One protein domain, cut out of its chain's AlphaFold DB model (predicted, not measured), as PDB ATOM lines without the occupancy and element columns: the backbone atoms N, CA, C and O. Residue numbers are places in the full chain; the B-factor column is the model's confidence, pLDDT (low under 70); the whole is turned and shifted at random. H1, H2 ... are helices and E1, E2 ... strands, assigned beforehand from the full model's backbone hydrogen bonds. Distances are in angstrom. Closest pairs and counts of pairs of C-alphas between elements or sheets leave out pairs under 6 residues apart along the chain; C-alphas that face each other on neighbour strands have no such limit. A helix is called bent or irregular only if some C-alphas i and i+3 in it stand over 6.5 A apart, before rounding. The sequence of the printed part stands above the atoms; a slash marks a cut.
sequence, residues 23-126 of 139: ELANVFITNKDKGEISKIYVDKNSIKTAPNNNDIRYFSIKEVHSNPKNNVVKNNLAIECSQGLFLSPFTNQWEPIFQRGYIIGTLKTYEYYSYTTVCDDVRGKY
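Overview. This is residues 23 to 126 of the 139 residues of an uncharacterized protein of bioreactor metagenome (UniProt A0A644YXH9). A strongly twisted, branched antiparallel sheet curls round one short helix, H1, which sits near the middle of the model. The turns of the hairpins E1-E2 and E3-E4 lie at opposite ends of the longest axis, while E5 bends and leads into the small strands E6 and E7. The printed part has 104 residues, with seven named strands followed by two named helices, E1 E2 E3 E4 E5 E6 E7 H1 H2; the class is mixed. The whole is compact, with a radius of gyration of the C-alphas of 14.2 A and spans of 44 by 34 by 29 A.

Arrangement. E1, residues 23 to 31, and E2, residues 36 to 43, form a hairpin, with N 25 and O 40 2.8 A apart, within hydrogen-bond range. E4, residues 53 to 65, has E2 and E3, residues 48 to 50, on one side and E5, residues 72 to 80, on the other side. Its pairing is staggered: with E3 over residues 53 to 58, with E5 over 56 to 63 and with E2 over 61 to 65. Within range are N 41 and O 62 for E2 and E4, 2.8 A; N 48 and O 58 for E3 and E4, 2.9 A; and N 57 and O 79 for E4 and E5, 2.8 A. E5 bends by 62 degrees at residue 75. E6, residues 85 to 87, pairs with E5 through N 80 and O 85, 2.8 A, and with E7, residues 94 to 96, through N 86 and O 95, 2.8 A. E3 to E7 form a meander, each strand the antiparallel neighbour of the one before. H1, residues 110 to 118, is on the sheet; its closest C-alphas to E1 are those of Ser 114 and Ala 25, 5.5 A. In H1, 3 of 5 O i to N i+4 pairs are within range; H2, residues 123 to 126, is too short for one. H2 is not on the sheet and is close but not clearly touching H1, at 7.4 A between the C-alphas of Arg 123 and Thr 116.

Along the chain. E1 begins at C-alpha 23 (-5.171, 91.572, 161.467) and is 23.1 A long. E2 and E5 each measure 22.9 A, E4 34.1 A. E3, E6 and E7 are short. H1, 11.2 A, is irregular: C-alphas 113 and 116 are 7.5 A apart. H2 ends at C-alpha 126 (12.325, 91.293, 175.148).

Size, cuts and confidence. The C-alphas farthest apart, of Asp 33 and Asn 52, are 47.3 A apart. The printed part has no cut. The link from E7 to H1, residues 97 to 109, is long. Mean pLDDT of the printed part is 83.9; residues 99 to 108, 123 to 124 and 126 are under 70.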
ATOM      1  N   GLU A  23      -6.338  90.813 161.904       91.62
ATOM      2  CA  GLU A  23      -5.171  91.572 161.467       91.62
ATOM      3  C   GLU A  23      -4.244  90.679 160.650       91.62
ATOM      4  O   GLU A  23      -3.953  89.552 161.047       91.62
ATOM      5  N   LEU A  24      -3.794  91.165 159.492       90.50
ATOM      6  CA  LEU A  24      -2.872  90.423 158.638       90.50
ATOM      7  C   LEU A  24      -1.510  90.301 159.334       90.50
ATOM      8  O   LEU A  24      -0.845  91.307 159.566       90.50
ATOM      9  N   ALA A  25      -1.094  89.073 159.626       87.44
ATOM     10  CA  ALA A  25       0.188  88.778 160.256       87.44
ATOM     11  C   ALA A  25       1.262  88.405 159.224       87.44
ATOM     12  O   ALA A  25       2.409  88.833 159.337       87.44
ATOM     13  N   ASN A  26       0.902  87.632 158.190       86.81
ATOM     14  CA  ASN A  26       1.847  87.259 157.136       86.81
ATOM     15  C   ASN A  26       1.173  86.889 155.807       86.81
ATOM     16  O   ASN A  26      -0.022  86.594 155.758       86.81
ATOM     17  N   VAL A  27       1.966  86.883 154.734       86.12
ATOM     18  CA  VAL A  27       1.587  86.473 153.379       86.12
ATOM     19  C   VAL A  27       2.723  85.652 152.777       86.12
ATOM     20  O   VAL A  27       3.870  86.097 152.772       86.12
ATOM     21  N   PHE A  28       2.423  84.481 152.223       84.56
ATOM     22  CA  PHE A  28       3.418  83.661 151.530       84.56
ATOM     23  C   PHE A  28       2.831  82.951 150.315       84.56
ATOM     24  O   PHE A  28       1.636  82.680 150.230       84.56
ATOM     25  N   ILE A  29       3.706  82.652 149.359       80.12
ATOM     26  CA  ILE A  29       3.360  81.914 148.145       80.12
ATOM     27  C   ILE A  29       3.367  80.422 148.481       80.12
ATOM     28  O   ILE A  29       4.405  79.887 148.871       80.12
ATOM     29  N   THR A  30       2.223  79.758 148.332       76.88
ATOM     30  CA  THR A  30       2.068  78.315 148.579       76.88
ATOM     31  C   THR A  30       2.336  77.484 147.332       76.88
ATOM     32  O   THR A  30       2.819  76.361 147.439       76.88
ATOM     33  N   ASN A  31       2.078  78.037 146.144       76.25
ATOM     34  CA  ASN A  31       2.440  77.429 144.867       76.25
ATOM     35  C   ASN A  31       2.836  78.531 143.876       76.25
ATOM     36  O   ASN A  31       1.987  79.310 143.443       76.25
ATOM     37  N   LYS A  32       4.129  78.606 143.533       73.25
ATOM     38  CA  LYS A  32       4.659  79.641 142.630       73.25
ATOM     39  C   LYS A  32       4.105  79.507 141.214       73.25
ATOM     40  O   LYS A  32       3.711  80.512 140.635       73.25
ATOM     41  N   ASP A  33       4.009  78.284 140.707       79.62
ATOM     42  CA  ASP A  33       3.614  78.012 139.321       79.62
ATOM     43  C   ASP A  33       2.135  78.331 139.065       79.62
ATOM     44  O   ASP A  33       1.751  78.696 137.957       79.62
ATOM     45  N   LYS A  34       1.299  78.232 140.105       77.31
ATOM     46  CA  LYS A  34      -0.138  78.555 140.052       77.31
ATOM     47  C   LYS A  34      -0.486  79.937 140.612       77.31
ATOM     48  O   LYS A  34      -1.660  80.300 140.630       77.31
ATOM     49  N   GLY A  35       0.501  80.690 141.102       75.44
ATOM     50  CA  GLY A  35       0.274  81.970 141.778       75.44
ATOM     51  C   GLY A  35      -0.590  81.855 143.041       75.44
ATOM     52  O   GLY A  35      -1.295  82.799 143.397       75.44
ATOM     53  N   GLU A  36      -0.583  80.701 143.716       83.00
ATOM     54  CA  GLU A  36      -1.373  80.513 144.933       83.00
ATOM     55  C   GLU A  36      -0.683  81.194 146.112       83.00
ATOM     56  O   GLU A  36       0.493  80.953 146.404       83.00
ATOM     57  N   ILE A  37      -1.443  82.046 146.791       85.00
ATOM     58  CA  ILE A  37      -0.990  82.818 147.938       85.00
ATOM     59  C   ILE A  37      -1.836  82.407 149.135       85.00
ATOM     60  O   ILE A  37      -3.053  82.231 149.028       85.00
ATOM     61  N   SER A  38      -1.177  82.297 150.279       86.88
ATOM     62  CA  SER A  38      -1.821  82.175 151.572       86.88
ATOM     63  C   SER A  38      -1.583  83.424 152.413       86.88
ATOM     64  O   SER A  38      -0.514  84.042 152.365       86.88
ATOM     65  N   LYS A  39      -2.611  83.813 153.165       91.62
ATOM     66  CA  LYS A  39      -2.603  84.948 154.087       91.62
ATOM     67  C   LYS A  39      -2.957  84.454 155.481       91.62
ATOM     68  O   LYS A  39      -4.025  83.875 155.667       91.62
ATOM     69  N   ILE A  40      -2.111  84.746 156.461       92.19
ATOM     70  CA  ILE A  40      -2.391  84.464 157.871       92.19
ATOM     71  C   ILE A  40      -2.923  85.729 158.529       92.19
ATOM     72  O   ILE A  40      -2.280  86.779 158.494       92.19
ATOM     73  N   TYR A  41      -4.075  85.598 159.173       94.38
ATOM     74  CA  TYR A  41      -4.688  86.620 160.004       94.38
ATOM     75  C   TYR A  41      -4.703  86.174 161.463       94.38
ATOM     76  O   TYR A  41      -5.036  85.026 161.745       94.38
ATOM     77  N   VAL A  42      -4.424  87.092 162.383       95.50
ATOM     78  CA  VAL A  42      -4.591  86.911 163.832       95.50
ATOM     79  C   VAL A  42      -5.852  87.646 164.265       95.50
ATOM     80  O   VAL A  42      -6.056  88.791 163.870       95.50
ATOM     81  N   ASP A  43      -6.700  87.023 165.079       94.88
ATOM     82  CA  ASP A  43      -7.804  87.743 165.719       94.88
ATOM     83  C   ASP A  43      -7.282  88.493 166.949       94.88
ATOM     84  O   ASP A  43      -7.051  87.894 168.000       94.88
ATOM     85  N   LYS A  44      -7.119  89.813 166.843       92.12
ATOM     86  CA  LYS A  44      -6.621  90.648 167.946       92.12
ATOM     87  C   LYS A  44      -7.498  90.573 169.195       92.12
ATOM     88  O   LYS A  44      -6.970  90.672 170.297       92.12
ATOM     89  N   ASN A  45      -8.806  90.363 169.042       92.56
ATOM     90  CA  ASN A  45      -9.727  90.274 170.178       92.56
ATOM     91  C   ASN A  45      -9.615  88.927 170.908       92.56
ATOM     92  O   ASN A  45     -10.025  88.813 172.064       92.56
ATOM     93  N   SER A  46      -9.052  87.909 170.250       93.50
ATOM     94  CA  SER A  46      -8.787  86.604 170.860       93.50
ATOM     95  C   SER A  46      -7.521  86.581 171.716       93.50
ATOM     96  O   SER A  46      -7.352  85.642 172.492       93.50
ATOM     97  N   ILE A  47      -6.647  87.592 171.591       94.44
ATOM     98  CA  ILE A  47      -5.379  87.637 172.318       94.44
ATOM     99  C   ILE A  47      -5.662  87.809 173.808       94.44
ATOM    100  O   ILE A  47      -6.196  88.828 174.244       94.44
ATOM    101  N   LYS A  48      -5.286  86.802 174.595       94.69
ATOM    102  CA  LYS A  48      -5.481  86.785 176.044       94.69
ATOM    103  C   LYS A  48      -4.204  86.378 176.747       94.69
ATOM    104  O   LYS A  48      -3.559  85.399 176.384       94.69
ATOM    105  N   THR A  49      -3.871  87.115 177.792       94.81
ATOM    106  CA  THR A  49      -2.769  86.774 178.686       94.81
ATOM    107  C   THR A  49      -3.147  85.587 179.568       94.81
ATOM    108  O   THR A  49      -4.293  85.489 180.014       94.81
ATOM    109  N   ALA A  50      -2.203  84.679 179.825       93.75
ATOM    110  CA  ALA A  50      -2.437  83.582 180.758       93.75
ATOM    111  C   ALA A  50      -2.684  84.127 182.183       93.75
ATOM    112  O   ALA A  50      -1.958  85.022 182.612       93.75
ATOM    113  N   PRO A  51      -3.634  83.570 182.961       90.06
ATOM    114  CA  PRO A  51      -4.000  84.106 184.280       90.06
ATOM    115  C   PRO A  51      -2.837  84.236 185.275       90.06
ATOM    116  O   PRO A  51      -2.834  85.141 186.101       90.06
ATOM    117  N   ASN A  52      -1.849  83.342 185.176       91.38
ATOM    118  CA  ASN A  52      -0.738  83.238 186.126       91.38
ATOM    119  C   ASN A  52       0.625  83.587 185.508       91.38
ATOM    120  O   ASN A  52       1.648  83.464 186.175       91.38
ATOM    121  N   ASN A  53       0.663  83.976 184.231       90.44
ATOM    122  CA  ASN A  53       1.907  84.339 183.565       90.44
ATOM    123  C   ASN A  53       1.647  85.423 182.515       90.44
ATOM    124  O   ASN A  53       1.156  85.148 181.418       90.44
ATOM    125  N   ASN A  54       2.052  86.651 182.849       88.06
ATOM    126  CA  ASN A  54       1.906  87.819 181.985       88.06
ATOM    127  C   ASN A  54       2.776  87.789 180.730       88.06
ATOM    128  O   ASN A  54       2.729  88.730 179.938       88.06
ATOM    129  N   ASP A  55       3.562  86.739 180.536       90.81
ATOM    130  CA  ASP A  55       4.391  86.544 179.360       90.81
ATOM    131  C   ASP A  55       3.771  85.599 178.326       90.81
ATOM    132  O   ASP A  55       4.096  85.671 177.143       90.81
ATOM    133  N   ILE A  56       2.824  84.759 178.748       94.81
ATOM    134  CA  ILE A  56       2.143  83.819 177.859       94.81
ATOM    135  C   ILE A  56       0.912  84.494 177.249       94.81
ATOM    136  O   ILE A  56       0.102  85.109 177.953       94.81
ATOM    137  N   ARG A  57       0.757  84.370 175.930       95.31
ATOM    138  CA  ARG A  57      -0.390  84.852 175.154       95.31
ATOM    139  C   ARG A  57      -1.064  83.688 174.446       95.31
ATOM    140  O   ARG A  57      -0.407  82.968 173.700       95.31
ATOM    141  N   TYR A  58      -2.373  83.557 174.628       96.25
ATOM    142  CA  TYR A  58      -3.232  82.689 173.828       96.25
ATOM    143  C   TYR A  58      -3.914  83.486 172.724       96.25
ATOM    144  O   TYR A  58      -4.278  84.635 172.958       96.25
ATOM    145  N   PHE A  59      -4.103  82.896 171.545       95.94
ATOM    146  CA  PHE A  59      -4.718  83.578 170.404       95.94
ATOM    147  C   PHE A  59      -5.299  82.599 169.375       95.94
ATOM    148  O   PHE A  59      -5.056  81.388 169.406       95.94
ATOM    149  N   SER A  60      -6.064  83.156 168.441       95.75
ATOM    150  CA  SER A  60      -6.640  82.467 167.291       95.75
ATOM    151  C   SER A  60      -6.129  83.055 165.981       95.75
ATOM    152  O   SER A  60      -5.867  84.257 165.868       95.75
ATOM    153  N   ILE A  61      -6.047  82.201 164.964       94.94
ATOM    154  CA  ILE A  61      -5.668  82.579 163.606       94.94
ATOM    155  C   ILE A  61      -6.645  82.049 162.563       94.94
ATOM    156  O   ILE A  61      -7.363  81.065 162.770       94.94
ATOM    157  N   LYS A  62      -6.593  82.672 161.391       94.19
ATOM    158  CA  LYS A  62      -7.207  82.187 160.163       94.19
ATOM    159  C   LYS A  62      -6.198  82.267 159.028       94.19
ATOM    160  O   LYS A  62      -5.689  83.345 158.734       94.19
ATOM    161  N   GLU A  63      -5.968  81.149 158.362       93.19
ATOM    162  CA  GLU A  63      -5.253  81.077 157.097       93.19
ATOM    163  C   GLU A  63      -6.259  81.112 155.940       93.19
ATOM    164  O   GLU A  63      -7.221  80.339 155.905       93.19
ATOM    165  N   VAL A  64      -6.064  82.044 155.009       92.19
ATOM    166  CA  VAL A  64      -6.905  82.220 153.822       92.19
ATOM    167  C   VAL A  64      -6.080  81.936 152.580       92.19
ATOM    168  O   VAL A  64      -5.129  82.664 152.292       92.19
ATOM    169  N   HIS A  65      -6.492  80.926 151.822       89.44
ATOM    170  CA  HIS A  65      -5.881  80.552 150.552       89.44
ATOM    171  C   HIS A  65      -6.675  81.115 149.373       89.44
ATOM    172  O   HIS A  65      -7.874  81.384 149.480       89.44
ATOM    173  N   SER A  66      -6.027  81.204 148.208       85.44
ATOM    174  CA  SER A  66      -6.711  81.493 146.937       85.44
ATOM    175  C   SER A  66      -7.858  80.513 146.647       85.44
ATOM    176  O   SER A  66      -8.878  80.916 146.097       85.44
ATOM    177  N   ASN A  67      -7.715  79.239 147.040       83.69
ATOM    178  CA  ASN A  67      -8.802  78.260 147.036       83.69
ATOM    179  C   ASN A  67      -9.469  78.208 148.425       83.69
ATOM    180  O   ASN A  67      -8.869  77.655 149.352       83.69
ATOM    181  N   PRO A  68     -10.720  78.686 148.581       83.94
ATOM    182  CA  PRO A  68     -11.376  78.766 149.886       83.94
ATOM    183  C   PRO A  68     -11.555  77.421 150.599       83.94
ATOM    184  O   PRO A  68     -11.685  77.403 151.821       83.94
ATOM    185  N   LYS A  69     -11.549  76.295 149.866       86.31
ATOM    186  CA  LYS A  69     -11.656  74.946 150.454       86.31
ATOM    187  C   LYS A  69     -10.476  74.593 151.358       86.31
ATOM    188  O   LYS A  69     -10.613  73.718 152.204       86.31
ATOM    189  N   ASN A  70      -9.346  75.273 151.178       85.06
ATOM    190  CA  ASN A  70      -8.131  75.033 151.945       85.06
ATOM    191  C   ASN A  70      -8.011  75.961 153.158       85.06
ATOM    192  O   ASN A  70      -7.035  75.857 153.884       85.06
ATOM    193  N   ASN A  71      -8.964  76.874 153.381       90.31
ATOM    194  CA  ASN A  71      -8.908  77.797 154.511       90.31
ATOM    195  C   ASN A  71      -8.835  77.042 155.841       90.31
ATOM    196  O   ASN A  71      -9.605  76.113 156.088       90.31
ATOM    197  N   VAL A  72      -7.946  77.495 156.721       91.88
ATOM    198  CA  VAL A  72      -7.717  76.882 158.030       91.88
ATOM    199  C   VAL A  72      -8.034  77.896 159.119       91.88
ATOM    200  O   VAL A  72      -7.670  79.064 159.025       91.88
ATOM    201  N   VAL A  73      -8.696  77.454 160.184       92.44
ATOM    202  CA  VAL A  73      -8.852  78.232 161.420       92.44
ATOM    203  C   VAL A  73      -8.227  77.435 162.555       92.44
ATOM    204  O   VAL A  73      -8.497  76.239 162.698       92.44
ATOM    205  N   LYS A  74      -7.383  78.087 163.356       92.62
ATOM    206  CA  LYS A  74      -6.797  77.507 164.572       92.62
ATOM    207  C   LYS A  74      -7.097  78.416 165.752       92.62
ATOM    208  O   LYS A  74      -7.044  79.634 165.629       92.62
ATOM    209  N   ASN A  75      -7.410  77.806 166.886       93.19
ATOM    210  CA  ASN A  75      -7.735  78.493 168.129       93.19
ATOM    211  C   ASN A  75      -6.811  78.001 169.242       93.19
ATOM    212  O   ASN A  75      -6.306  76.882 169.157       93.19
ATOM    213  N   ASN A  76      -6.666  78.805 170.295       90.75
ATOM    214  CA  ASN A  76      -5.888  78.478 171.494       90.75
ATOM    215  C   ASN A  76      -4.411  78.152 171.212       90.75
ATOM    216  O   ASN A  76      -3.813  77.347 171.923       90.75
ATOM    217  N   LEU A  77      -3.817  78.788 170.200       94.44
ATOM    218  CA  LEU A  77      -2.363  78.777 170.038       94.44
ATOM    219  C   LEU A  77      -1.739  79.587 171.172       94.44
ATOM    220  O   LEU A  77      -2.369  80.534 171.646       94.44
ATOM    221  N   ALA A  78      -0.526  79.235 171.595       95.19
ATOM    222  CA  ALA A  78       0.132  79.889 172.720       95.19
ATOM    223  C   ALA A  78       1.576  80.276 172.395       95.19
ATOM    224  O   ALA A  78       2.322  79.476 171.833       95.19
ATOM    225  N   ILE A  79       1.965  81.492 172.786       93.88
ATOM    226  CA  ILE A  79       3.332  82.017 172.678       93.88
ATOM    227  C   ILE A  79       3.787  82.534 174.045       93.88
ATOM    228  O   ILE A  79       3.044  83.266 174.696       93.88
ATOM    229  N   GLU A  80       5.010  82.198 174.447       93.06
ATOM    230  CA  GLU A  80       5.741  82.850 175.538       93.06
ATOM    231  C   GLU A  80       6.601  83.979 174.950       93.06
ATOM    232  O   GLU A  80       7.582  83.736 174.238       93.06
ATOM    233  N   CYS A  81       6.200  85.227 175.197       89.75
ATOM    234  CA  CYS A  81       6.740  86.392 174.499       89.75
ATOM    235  C   CYS A  81       8.169  86.775 174.914       89.75
ATOM    236  O   CYS A  81       8.868  87.402 174.123       89.75
ATOM    237  N   SER A  82       8.637  86.446 176.118       87.06
ATOM    238  CA  SER A  82       9.980  86.845 176.569       87.06
ATOM    239  C   SER A  82      11.091  85.987 175.991       87.06
ATOM    240  O   SER A  82      12.206  86.478 175.791       87.06
ATOM    241  N   GLN A  83      10.778  84.723 175.715       84.75
ATOM    242  CA  GLN A  83      11.713  83.730 175.199       84.75
ATOM    243  C   GLN A  83      11.462  83.391 173.726       84.75
ATOM    244  O   GLN A  83      12.312  82.781 173.084       84.75
ATOM    245  N   GLY A  84      10.316  83.799 173.170       85.06
ATOM    246  CA  GLY A  84       9.936  83.448 171.808       85.06
ATOM    247  C   GLY A  84       9.724  81.945 171.674       85.06
ATOM    248  O   GLY A  84      10.278  81.331 170.766       85.06
ATOM    249  N   LEU A  85       8.960  81.355 172.594       88.56
ATOM    250  CA  LEU A  85       8.582  79.942 172.550       88.56
ATOM    251  C   LEU A  85       7.119  79.806 172.130       88.56
ATOM    252  O   LEU A  85       6.306  80.685 172.415       88.56
ATOM    253  N   PHE A  86       6.771  78.698 171.489       91.19
ATOM    254  CA  PHE A  86       5.388  78.302 171.239       91.19
ATOM    255  C   PHE A  86       5.077  76.988 171.948       91.19
ATOM    256  O   PHE A  86       5.967  76.160 172.141       91.19
ATOM    257  N   LEU A  87       3.818  76.788 172.338       92.06
ATOM    258  CA  LEU A  87       3.377  75.507 172.884       92.06
ATOM    259  C   LEU A  87       3.046  74.567 171.726       92.06
ATOM    260  O   LEU A  87       2.017  74.718 171.069       92.06
ATOM    261  N   SER A  88       3.919  73.599 171.471       87.31
ATOM    262  CA  SER A  88       3.754  72.670 170.358       87.31
ATOM    263  C   SER A  88       2.516  71.789 170.553       87.31
ATOM    264  O   SER A  88       2.414  71.087 171.563       87.31
ATOM    265  N   PRO A  89       1.580  71.747 169.586       81.44
ATOM    266  CA  PRO A  89       0.396  70.897 169.685       81.44
ATOM    267  C   PRO A  89       0.726  69.404 169.535       81.44
ATOM    268  O   PRO A  89      -0.137  68.566 169.781       81.44
ATOM    269  N   PHE A  90       1.947  69.066 169.105       83.88
ATOM    270  CA  PHE A  90       2.389  67.688 168.889       83.88
ATOM    271  C   PHE A  90       3.065  67.097 170.125       83.88
ATOM    272  O   PHE A  90       2.828  65.940 170.461       83.88
ATOM    273  N   THR A  91       3.907  67.883 170.795       88.12
ATOM    274  CA  THR A  91       4.702  67.434 171.949       88.12
ATOM    275  C   THR A  91       4.127  67.914 173.278       88.12
ATOM    276  O   THR A  91       4.485  67.376 174.325       88.12
ATOM    277  N   ASN A  92       3.233  68.910 173.251       88.62
ATOM    278  CA  ASN A  92       2.741  69.633 174.424       88.62
ATOM    279  C   ASN A  92       3.880  70.232 175.273       88.62
ATOM    280  O   ASN A  92       3.792  70.303 176.500       88.62
ATOM    281  N   GLN A  93       4.970  70.637 174.615       91.69
ATOM    282  CA  GLN A  93       6.130  71.285 175.223       91.69
ATOM    283  C   GLN A  93       6.353  72.672 174.619       91.69
ATOM    284  O   GLN A  93       5.946  72.950 173.488       91.69
ATOM    285  N   TRP A  94       6.992  73.548 175.394       91.12
ATOM    286  CA  TRP A  94       7.443  74.846 174.906       91.12
ATOM    287  C   TRP A  94       8.667  74.662 174.016       91.12
ATOM    288  O   TRP A  94       9.704  74.169 174.461       91.12
ATOM    289  N   GLU A  95       8.538  75.063 172.760       87.06
ATOM    290  CA  GLU A  95       9.566  74.916 171.737       87.06
ATOM    291  C   GLU A  95       9.954  76.288 171.170       87.06
ATOM    292  O   GLU A  95       9.106  77.175 171.058       87.06
ATOM    293  N   PRO A  96      11.228  76.507 170.810       84.19
ATOM    294  CA  PRO A  96      11.674  77.799 170.312       84.19
ATOM    295  C   PRO A  96      11.082  78.127 168.942       84.19
ATOM    296  O   PRO A  96      11.212  77.360 167.990       84.19
ATOM    297  N   ILE A  97      10.509  79.325 168.825       80.88
ATOM    298  CA  ILE A  97      10.144  79.956 167.549       80.88
ATOM    299  C   ILE A  97      11.416  80.423 166.825       80.88
ATOM    300  O   ILE A  97      11.519  80.348 165.600       80.88
ATOM    301  N   PHE A  98      12.400  80.899 167.593       74.25
ATOM    302  CA  PHE A  98      13.675  81.421 167.109       74.25
ATOM    303  C   PHE A  98      14.829  80.752 167.875       74.25
ATOM    304  O   PHE A  98      14.761  80.632 169.095       74.25
ATOM    305  N   GLN A  99      15.912  80.346 167.202       57.66
ATOM    306  CA  GLN A  99      17.146  79.893 167.860       57.66
ATOM    307  C   GLN A  99      18.293  80.886 167.606       57.66
ATOM    308  O   GLN A  99      18.359  81.559 166.578       57.66
ATOM    309  N   ARG A 100      19.220  81.012 168.564       45.69
ATOM    310  CA  ARG A 100      20.419  81.858 168.419       45.69
ATOM    311  C   ARG A 100      21.256  81.373 167.226       45.69
ATOM    312  O   ARG A 100      21.649  80.215 167.184       45.69
ATOM    313  N   GLY A 101      21.549  82.267 166.282       44.97
ATOM    314  CA  GLY A 101      22.424  81.992 165.132       44.97
ATOM    315  C   GLY A 101      21.739  81.385 163.902       44.97
ATOM    316  O   GLY A 101      22.324  81.432 162.827       44.97
ATOM    317  N   TYR A 102      20.496  80.911 164.018       42.34
ATOM    318  CA  TYR A 102      19.695  80.431 162.892       42.34
ATOM    319  C   TYR A 102      18.213  80.747 163.134       42.34
ATOM    320  O   TYR A 102      17.638  80.350 164.146       42.34
ATOM    321  N   ILE A 103      17.549  81.387 162.164       49.28
ATOM    322  CA  ILE A 103      16.106  81.151 162.006       49.28
ATOM    323  C   ILE A 103      16.002  79.637 161.826       49.28
ATOM    324  O   ILE A 103      16.717  79.109 160.970       49.28
ATOM    325  N   ILE A 104      15.175  78.927 162.602       46.84
ATOM    326  CA  ILE A 104      14.860  77.536 162.267       46.84
ATOM    327  C   ILE A 104      14.121  77.601 160.927       46.84
ATOM    328  O   ILE A 104      12.903  77.736 160.867       46.84
ATOM    329  N   GLY A 105      14.872  77.579 159.823       40.19
ATOM    330  CA  GLY A 105      14.337  77.675 158.466       40.19
ATOM    331  C   GLY A 105      13.383  76.523 158.148       40.19
ATOM    332  O   GLY A 105      12.617  76.604 157.190       40.19
ATOM    333  N   THR A 106      13.405  75.479 158.975       46.78
ATOM    334  CA  THR A 106      12.617  74.259 158.861       46.78
ATOM    335  C   THR A 106      11.253  74.297 159.558       46.78
ATOM    336  O   THR A 106      10.390  73.534 159.143       46.78
ATOM    337  N   LEU A 107      10.991  75.176 160.537       55.34
ATOM    338  CA  LEU A 107       9.712  75.192 161.276       55.34
ATOM    339  C   LEU A 107       9.030  76.559 161.199       55.34
ATOM    340  O   LEU A 107       9.050  77.381 162.108       55.34
ATOM    341  N   LYS A 108       8.384  76.785 160.057       68.50
ATOM    342  CA  LYS A 108       7.452  77.892 159.837       68.50
ATOM    343  C   LYS A 108       6.087  77.537 160.437       68.50
ATOM    344  O   LYS A 108       5.227  77.015 159.732       68.50
ATOM    345  N   THR A 109       5.908  77.777 161.735       77.62
ATOM    346  CA  THR A 109       4.634  77.541 162.440       77.62
ATOM    347  C   THR A 109       3.711  78.762 162.382       77.62
ATOM    348  O   THR A 109       4.129  79.871 162.036       77.62
ATOM    349  N   TYR A 110       2.432  78.588 162.718       87.81
ATOM    350  CA  TYR A 110       1.492  79.712 162.799       87.81
ATOM    351  C   TYR A 110       1.914  80.727 163.864       87.81
ATOM    352  O   TYR A 110       1.750  81.935 163.679       87.81
ATOM    353  N   GLU A 111       2.498  80.242 164.952       89.12
ATOM    354  CA  GLU A 111       3.031  81.020 166.058       89.12
ATOM    355  C   GLU A 111       4.219  81.872 165.619       89.12
ATOM    356  O   GLU A 111       4.246  83.062 165.929       89.12
ATOM    357  N   TYR A 112       5.120  81.322 164.796       85.81
ATOM    358  CA  TYR A 112       6.194  82.096 164.169       85.81
ATOM    359  C   TYR A 112       5.646  83.296 163.392       85.81
ATOM    360  O   TYR A 112       6.065  84.435 163.606       85.81
ATOM    361  N   TYR A 113       4.667  83.062 162.518       85.56
ATOM    362  CA  TYR A 113       4.098  84.117 161.681       85.56
ATOM    363  C   TYR A 113       3.275  85.144 162.456       85.56
ATOM    364  O   TYR A 113       3.137  86.277 162.003       85.56
ATOM    365  N   SER A 114       2.737  84.750 163.606       89.31
ATOM    366  CA  SER A 114       1.866  85.584 164.433       89.31
ATOM    367  C   SER A 114       2.621  86.320 165.536       89.31
ATOM    368  O   SER A 114       2.071  87.251 166.122       89.31
ATOM    369  N   TYR A 115       3.876  85.946 165.809       88.50
ATOM    370  CA  TYR A 115       4.661  86.425 166.945       88.50
ATOM    371  C   TYR A 115       4.671  87.952 167.070       88.50
ATOM    372  O   TYR A 115       4.328  88.503 168.116       88.50
ATOM    373  N   THR A 116       4.998  88.657 165.984       84.94
ATOM    374  CA  THR A 116       5.079  90.126 165.997       84.94
ATOM    375  C   THR A 116       3.734  90.793 166.223       84.94
ATOM    376  O   THR A 116       3.692  91.905 166.727       84.94
ATOM    377  N   THR A 117       2.641  90.134 165.844       88.94
ATOM    378  CA  THR A 117       1.281  90.642 166.028       88.94
ATOM    379  C   THR A 117       0.770  90.348 167.438       88.94
ATOM    380  O   THR A 117       0.036  91.164 167.995       88.94
ATOM    381  N   VAL A 118       1.138  89.204 168.017       91.81
ATOM    382  CA  VAL A 118       0.662  88.740 169.330       91.81
ATOM    383  C   VAL A 118       1.441  89.370 170.488       91.81
ATOM    384  O   VAL A 118       0.835  89.719 171.495       91.81
ATOM    385  N   CYS A 119       2.754  89.548 170.334       90.56
ATOM    386  CA  CYS A 119       3.658  90.049 171.375       90.56
ATOM    387  C   CYS A 119       4.096  91.510 171.151       90.56
ATOM    388  O   CYS A 119       5.142  91.925 171.656       90.56
ATOM    389  N   ASP A 120       3.359  92.288 170.350       85.75
ATOM    390  CA  ASP A 120       3.766  93.646 169.949       85.75
ATOM    391  C   ASP A 120       3.959  94.591 171.148       85.75
ATOM    392  O   ASP A 120       4.914  95.368 171.175       85.75
ATOM    393  N   ASP A 121       3.117  94.454 172.179       82.56
ATOM    394  CA  ASP A 121       3.130  95.256 173.411       82.56
ATOM    395  C   ASP A 121       4.409  95.082 174.245       82.56
ATOM    396  O   ASP A 121       4.813  95.990 174.971       82.56
ATOM    397  N   VAL A 122       5.072  93.929 174.130       79.56
ATOM    398  CA  VAL A 122       6.258  93.571 174.929       79.56
ATOM    399  C   VAL A 122       7.520  93.365 174.096       79.56
ATOM    400  O   VAL A 122       8.606  93.176 174.646       79.56
ATOM    401  N   ARG A 123       7.422  93.456 172.766       68.44
ATOM    402  CA  ARG A 123       8.531  93.196 171.840       68.44
ATOM    403  C   ARG A 123       9.771  94.042 172.134       68.44
ATOM    404  O   ARG A 123      10.882  93.525 172.090       68.44
ATOM    405  N   GLY A 124       9.600  95.320 172.477       65.31
ATOM    406  CA  GLY A 124      10.720  96.202 172.832       65.31
ATOM    407  C   GLY A 124      11.456  95.753 174.098       65.31
ATOM    408  O   GLY A 124      12.683  95.791 174.145       65.31
ATOM    409  N   LYS A 125      10.713  95.240 175.084       71.50
ATOM    410  CA  LYS A 125      11.235  94.772 176.376       71.50
ATOM    411  C   LYS A 125      12.068  93.493 176.244       71.50
ATOM    412  O   LYS A 125      13.034  93.322 176.979       71.50
ATOM    413  N   TYR A 126      11.703  92.615 175.311       67.19
ATOM    414  CA  TYR A 126      12.325  91.293 175.148       67.19
ATOM    415  C   TYR A 126      13.192  91.153 173.893       67.19
ATOM    416  O   TYR A 126      13.759  90.092 173.643       67.19
TER     417      TYR A 126